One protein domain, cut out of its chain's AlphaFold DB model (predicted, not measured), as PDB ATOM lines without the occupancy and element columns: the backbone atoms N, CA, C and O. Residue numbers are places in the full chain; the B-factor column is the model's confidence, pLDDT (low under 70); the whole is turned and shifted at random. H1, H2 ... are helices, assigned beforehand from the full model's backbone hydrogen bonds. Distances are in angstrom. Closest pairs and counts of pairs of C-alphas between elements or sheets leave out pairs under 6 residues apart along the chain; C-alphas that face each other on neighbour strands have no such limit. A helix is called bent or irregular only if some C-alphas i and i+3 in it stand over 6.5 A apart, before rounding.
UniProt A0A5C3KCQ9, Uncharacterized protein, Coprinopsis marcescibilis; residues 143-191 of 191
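This is residues 143 to 191 of the 191 residues of an uncharacterized protein of Coprinopsis marcescibilis (UniProt A0A5C3KCQ9). The backbone makes a long, narrow U: H1 is one arm, a turn at residues 159 to 163 closes one end, and H2 followed by the short H3 runs back as the other arm. From H3 the tail, residues 181 to 191, which holds no named element, folds back along one side of the U; the two arms are apart along H1 and H2, and H3 comes near the first turn of H1 at the other end. The printed part has 49 residues with three named helices, H1, H2 and H3 in that order, and no named strand; the class is all helix. The whole is compact, with a radius of gyration of the C-alphas of 10.5 A, yet elongated in outline, spanning 30 by 19 by 13 A.

H1 takes residues 143 to 158 and is 20.8 A from first to last C-alpha; it begins at C-alpha 143, (187.017, 169.803, 276.148), and ends at C-alpha 158, (167.472, 170.722, 269.071). H1 has a kink of 26 degrees near residue 150. It is irregular, but only just: C-alphas 152 and 155 are 6.6 A apart. H2 takes residues 164 to 173, is 14.7 A long, and begins at C-alpha 164, (164.255, 184.962, 262.229). H3 takes residues 177 to 180 and ends at C-alpha 180, (187.158, 177.873, 275.993).

H1 is joined to H2 by a tight link of 5 residues, and the two helices are apart. H2 is joined to H3 by a tight link of 3 residues, and these two are also apart. H1 and H3 are close but not clearly touching, with 1 pair of C-alphas within 8 A: those of Cys 144 and Ile 180, the closest of the two helices, at 7.8 A. Their centres are 14.1 A apart. In H2 every O i to N i+4 pair is within hydrogen-bond range, and in H1 10 of 12 are; H3, with 4 residues, is too short for such a pair, and its one O i to N i+3 pair is within range.

The two C-alphas farthest apart are those of Ile 143 and Gly 164, at 30.7 A. The first and last printed C-alphas, of Ile 143 and Asp 191, are 25.7 A apart. The printed part has no cut, and Asp 191 is the chain's last residue. Both links between the helices are tight. The mean pLDDT of the printed part is 90.2; residues 177 to 179 and residue 191 are under 70, and the mean over H3 is 69.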
ATOM      1  N   ILE A 143     188.025 168.734 276.081       89.00
ATOM      2  CA  ILE A 143     187.017 169.803 276.148       89.00
ATOM      3  C   ILE A 143     186.636 170.386 274.780       89.00
ATOM      4  O   ILE A 143     185.463 170.659 274.535       89.00
ATOM      5  N   CYS A 144     187.580 170.485 273.837       91.69
ATOM      6  CA  CYS A 144     187.269 170.950 272.484       91.69
ATOM      7  C   CYS A 144     186.448 169.939 271.674       91.69
ATOM      8  O   CYS A 144     185.619 170.345 270.858       91.69
ATOM      9  N   THR A 145     186.624 168.635 271.906       93.56
ATOM     10  CA  THR A 145     185.756 167.599 271.324       93.56
ATOM     11  C   THR A 145     184.343 167.727 271.884       93.56
ATOM     12  O   THR A 145     183.384 167.729 271.111       93.56
ATOM     13  N   PHE A 146     184.217 167.931 273.201       93.06
ATOM     14  CA  PHE A 146     182.929 168.202 273.837       93.06
ATOM     15  C   PHE A 146     182.261 169.447 273.248       93.06
ATOM     16  O   PHE A 146     181.110 169.373 272.829       93.06
ATOM     17  N   TYR A 147     182.981 170.565 273.143       93.19
ATOM     18  CA  TYR A 147     182.462 171.799 272.556       93.19
ATOM     19  C   TYR A 147     181.944 171.591 271.128       93.19
ATOM     20  O   TYR A 147     180.808 171.958 270.820       93.19
ATOM     21  N   LYS A 148     182.742 170.947 270.267       93.38
ATOM     22  CA  LYS A 148     182.350 170.656 268.882       93.38
ATOM     23  C   LYS A 148     181.118 169.760 268.817       93.38
ATOM     24  O   LYS A 148     180.239 170.008 267.998       93.38
ATOM     25  N   PHE A 149     181.023 168.747 269.680       94.62
ATOM     26  CA  PHE A 149     179.839 167.896 269.760       94.62
ATOM     27  C   PHE A 149     178.616 168.670 270.269       94.62
ATOM     28  O   PHE A 149     177.534 168.578 269.691       94.62
ATOM     29  N   PHE A 150     178.775 169.454 271.334       92.81
ATOM     30  CA  PHE A 150     177.691 170.208 271.950       92.81
ATOM     31  C   PHE A 150     177.100 171.227 270.976       92.81
ATOM     32  O   PHE A 150     175.900 171.199 270.717       92.81
ATOM     33  N   VAL A 151     177.945 172.071 270.383       92.88
ATOM     34  CA  VAL A 151     177.509 173.117 269.453       92.88
ATOM     35  C   VAL A 151     177.147 172.543 268.087       92.88
ATOM     36  O   VAL A 151     176.088 172.851 267.550       92.88
ATOM     37  N   GLY A 152     178.004 171.687 267.531       91.50
ATOM     38  CA  GLY A 152     177.878 171.199 266.159       91.50
ATOM     39  C   GLY A 152     176.940 170.008 265.971       91.50
ATOM     40  O   GLY A 152     176.571 169.733 264.839       91.50
ATOM     41  N   LYS A 153     176.558 169.284 267.032       93.94
ATOM     42  CA  LYS A 153     175.602 168.166 266.931       93.94
ATOM     43  C   LYS A 153     174.419 168.317 267.872       93.94
ATOM     44  O   LYS A 153     173.280 168.257 267.423       93.94
ATOM     45  N   ARG A 154     174.655 168.500 269.175       93.88
ATOM     46  CA  ARG A 154     173.568 168.489 270.167       93.88
ATOM     47  C   ARG A 154     172.642 169.698 270.025       93.88
ATOM     48  O   ARG A 154     171.434 169.505 269.949       93.88
ATOM     49  N   LEU A 155     173.180 170.914 269.941       93.88
ATOM     50  CA  LEU A 155     172.367 172.116 269.729       93.88
ATOM     51  C   LEU A 155     171.700 172.127 268.356       93.88
ATOM     52  O   LEU A 155     170.513 172.426 268.275       93.88
ATOM     53  N   GLN A 156     172.425 171.735 267.306       93.12
ATOM     54  CA  GLN A 156     171.851 171.615 265.965       93.12
ATOM     55  C   GLN A 156     170.705 170.590 265.925       93.12
ATOM     56  O   GLN A 156     169.705 170.815 265.257       93.12
ATOM     57  N   GLY A 157     170.793 169.492 266.680       96.12
ATOM     58  CA  GLY A 157     169.699 168.526 266.800       96.12
ATOM     59  C   GLY A 157     168.445 169.088 267.482       96.12
ATOM     60  O   GLY A 157     167.338 168.680 267.139       96.12
ATOM     61  N   LEU A 158     168.597 170.034 268.418       96.88
ATOM     62  CA  LEU A 158     167.472 170.722 269.071       96.88
ATOM     63  C   LEU A 158     166.863 171.811 268.182       96.88
ATOM     64  O   LEU A 158     165.651 172.015 268.191       96.88
ATOM     65  N   TYR A 159     167.701 172.499 267.410       96.81
ATOM     66  CA  TYR A 159     167.304 173.583 266.518       96.81
ATOM     67  C   TYR A 159     167.840 173.309 265.109       96.81
ATOM     68  O   TYR A 159     168.816 173.926 264.698       96.81
ATOM     69  N   PRO A 160     167.233 172.385 264.344       96.38
ATOM     70  CA  PRO A 160     167.792 171.956 263.061       96.38
ATOM     71  C   PRO A 160     167.702 173.024 261.966       96.38
ATOM     72  O   PRO A 160     168.549 173.059 261.077       96.38
ATOM     73  N   ASN A 161     166.690 173.893 262.020       96.69
ATOM     74  CA  ASN A 161     166.486 174.962 261.042       96.69
ATOM     75  C   ASN A 161     165.868 176.208 261.707       96.69
ATOM     76  O   ASN A 161     164.686 176.499 261.495       96.69
ATOM     77  N   PRO A 162     166.603 176.900 262.598       96.75
ATOM     78  CA  PRO A 162     166.083 178.085 263.259       96.75
ATOM     79  C   PRO A 162     165.932 179.217 262.240       96.75
ATOM     80  O   PRO A 162     166.732 179.350 261.316       96.75
ATOM     81  N   THR A 163     164.925 180.068 262.422       96.38
ATOM     82  CA  THR A 163     164.664 181.218 261.545       96.38
ATOM     83  C   THR A 163     164.481 182.502 262.351       96.38
ATOM     84  O   THR A 163     164.314 182.477 263.577       96.38
ATOM     85  N   GLY A 164     164.542 183.646 261.662       95.88
ATOM     86  CA  GLY A 164     164.255 184.962 262.229       95.88
ATOM     87  C   GLY A 164     165.040 185.258 263.511       95.88
ATOM     88  O   GLY A 164     166.265 185.145 263.559       95.88
ATOM     89  N   VAL A 165     164.317 185.635 264.569       96.81
ATOM     90  CA  VAL A 165     164.896 186.021 265.866       96.81
ATOM     91  C   VAL A 165     165.630 184.862 266.546       96.81
ATOM     92  O   VAL A 165     166.660 185.090 267.177       96.81
ATOM     93  N   LEU A 166     165.144 183.624 266.406       96.00
ATOM     94  CA  LEU A 166     165.783 182.467 267.031       96.00
ATOM     95  C   LEU A 166     167.155 182.193 266.411       96.00
ATOM     96  O   LEU A 166     168.121 182.017 267.147       96.00
ATOM     97  N   TRP A 167     167.251 182.214 265.080       95.69
ATOM     98  CA  TRP A 167     168.526 182.053 264.373       95.69
ATOM     99  C   TRP A 167     169.541 183.117 264.801       95.69
ATOM    100  O   TRP A 167     170.641 182.783 265.241       95.69
ATOM    101  N   ARG A 168     169.128 184.393 264.791       95.00
ATOM    102  CA  ARG A 168     169.973 185.514 265.221       95.00
ATOM    103  C   ARG A 168     170.467 185.327 266.657       95.00
ATOM    104  O   ARG A 168     171.654 185.467 266.932       95.00
ATOM    105  N   ASN A 169     169.562 185.008 267.582       94.94
ATOM    106  CA  ASN A 169     169.916 184.863 268.990       94.94
ATOM    107  C   ASN A 169     170.805 183.638 269.236       94.94
ATOM    108  O   ASN A 169     171.687 183.709 270.087       94.94
ATOM    109  N   LEU A 170     170.629 182.542 268.494       94.88
ATOM    110  CA  LEU A 170     171.530 181.394 268.571       94.88
ATOM    111  C   LEU A 170     172.951 181.779 268.137       94.88
ATOM    112  O   LEU A 170     173.890 181.495 268.874       94.88
ATOM    113  N   ASN A 171     173.122 182.491 267.020       92.75
ATOM    114  CA  ASN A 171     174.448 182.942 266.582       92.75
ATOM    115  C   ASN A 171     175.116 183.894 267.586       92.75
ATOM    116  O   ASN A 171     176.312 183.762 267.839       92.75
ATOM    117  N   LEU A 172     174.350 184.791 268.217       91.81
ATOM    118  CA  LEU A 172     174.869 185.685 269.259       91.81
ATOM    119  C   LEU A 172     175.316 184.926 270.518       91.81
ATOM    120  O   LEU A 172     176.390 185.194 271.049       91.81
ATOM    121  N   ASN A 173     174.525 183.959 270.990       91.88
ATOM    122  CA  ASN A 173     174.848 183.206 272.208       91.88
ATOM    123  C   ASN A 173     175.972 182.170 272.003       91.88
ATOM    124  O   ASN A 173     176.570 181.722 272.978       91.88
ATOM    125  N   LEU A 174     176.270 181.778 270.759       91.06
ATOM    126  CA  LEU A 174     177.278 180.756 270.434       91.06
ATOM    127  C   LEU A 174     178.683 181.308 270.157       91.06
ATOM    128  O   LEU A 174     179.578 180.551 269.765       91.06
ATOM    129  N   GLN A 175     178.914 182.594 270.423       85.44
ATOM    130  CA  GLN A 175     180.238 183.223 270.399       85.44
ATOM    131  C   GLN A 175     181.078 182.816 271.625       85.44
ATOM    132  O   GLN A 175     181.423 183.629 272.474       85.44
ATOM    133  N   LEU A 176     181.366 181.513 271.739       76.25
ATOM    134  CA  LEU A 176     181.961 180.889 272.929       76.25
ATOM    135  C   LEU A 176     183.462 180.579 272.795       76.25
ATOM    136  O   LEU A 176     184.081 180.216 273.791       76.25
ATOM    137  N   SER A 177     184.064 180.676 271.603       67.75
ATOM    138  CA  SER A 177     185.443 180.203 271.351       67.75
ATOM    139  C   SER A 177     186.498 180.869 272.222       67.75
ATOM    140  O   SER A 177     187.376 180.180 272.743       67.75
ATOM    141  N   ASP A 178     186.370 182.178 272.427       62.47
ATOM    142  CA  ASP A 178     187.331 182.974 273.197       62.47
ATOM    143  C   ASP A 178     187.315 182.602 274.687       62.47
ATOM    144  O   ASP A 178     188.282 182.842 275.404       62.47
ATOM    145  N   GLN A 179     186.241 181.956 275.154       68.94
ATOM    146  CA  GLN A 179     186.080 181.538 276.547       68.94
ATOM    147  C   GLN A 179     186.676 180.154 276.837       68.94
ATOM    148  O   GLN A 179     187.002 179.857 277.984       68.94
ATOM    149  N   ILE A 180     186.805 179.295 275.822       76.88
ATOM    150  CA  ILE A 180     187.158 177.873 275.993       76.88
ATOM    151  C   ILE A 180     188.436 177.460 275.251       76.88
ATOM    152  O   ILE A 180     188.798 176.286 275.283       76.88
ATOM    153  N   ASN A 181     189.110 178.404 274.584       84.88
ATOM    154  CA  ASN A 181     190.339 178.179 273.815       84.88
ATOM    155  C   ASN A 181     190.216 177.038 272.779       84.88
ATOM    156  O   ASN A 181     191.116 176.218 272.600       84.88
ATOM    157  N   CYS A 182     189.067 176.970 272.104       89.75
ATOM    158  CA  CYS A 182     188.783 176.007 271.042       89.75
ATOM    159  C   CYS A 182     188.393 176.748 269.759       89.75
ATOM    160  O   CYS A 182     187.779 177.810 269.810       89.75
ATOM    161  N   THR A 183     188.683 176.165 268.590       91.00
ATOM    162  CA  THR A 183     188.238 176.728 267.304       91.00
ATOM    163  C   THR A 183     186.719 176.841 267.259       91.00
ATOM    164  O   THR A 183     186.038 175.823 267.397       91.00
ATOM    165  N   GLN A 184     186.206 178.051 267.019       91.31
ATOM    166  CA  GLN A 184     184.771 178.319 266.979       91.31
ATOM    167  C   GLN A 184     184.043 177.471 265.933       91.31
ATOM    168  O   GLN A 184     184.497 177.331 264.793       91.31
ATOM    169  N   VAL A 185     182.880 176.946 266.317       91.44
ATOM    170  CA  VAL A 185     181.947 176.249 265.428       91.44
ATOM    171  C   VAL A 185     180.754 177.155 265.138       91.44
ATOM    172  O   VAL A 185     180.227 177.801 266.039       91.44
ATOM    173  N   PHE A 186     180.314 177.160 263.882       93.06
ATOM    174  CA  PHE A 186     179.214 177.984 263.379       93.06
ATOM    175  C   PHE A 186     178.096 177.082 262.832       93.06
ATOM    176  O   PHE A 186     178.027 176.868 261.620       93.06
ATOM    177  N   PRO A 187     177.247 176.489 263.694       93.88
ATOM    178  CA  PRO A 187     176.270 175.478 263.274       93.88
ATOM    179  C   PRO A 187     175.174 176.030 262.350       93.88
ATOM    180  O   PRO A 187     174.534 175.252 261.646       93.88
ATOM    181  N   TYR A 188     174.982 177.353 262.325       94.12
ATOM    182  CA  TYR A 188     173.965 178.034 261.515       94.12
ATOM    183  C   TYR A 188     174.559 179.046 260.523       94.12
ATOM    184  O   TYR A 188     173.852 179.949 260.076       94.12
ATOM    185  N   GLY A 189     175.845 178.894 260.182       89.50
ATOM    186  CA  GLY A 189     176.580 179.817 259.317       89.50
ATOM    187  C   GLY A 189     177.250 180.968 260.068       89.50
ATOM    188  O   GLY A 189     177.158 181.080 261.291       89.50
ATOM    189  N   ARG A 190     177.983 181.786 259.313       83.50
ATOM    190  CA  ARG A 190     178.560 183.055 259.768       83.50
ATOM    191  C   ARG A 190     177.716 184.185 259.188       83.50
ATOM    192  O   ARG A 190     177.203 184.024 258.081       83.50
ATOM    193  N   ASP A 191     177.611 185.275 259.934       65.25
ATOM    194  CA  ASP A 191     177.181 186.559 259.380       65.25
ATOM    195  C   ASP A 191     178.295 187.141 258.496       65.25
ATOM    196  O   ASP A 191     179.485 186.993 258.878       65.25
TER     197      ASP A 191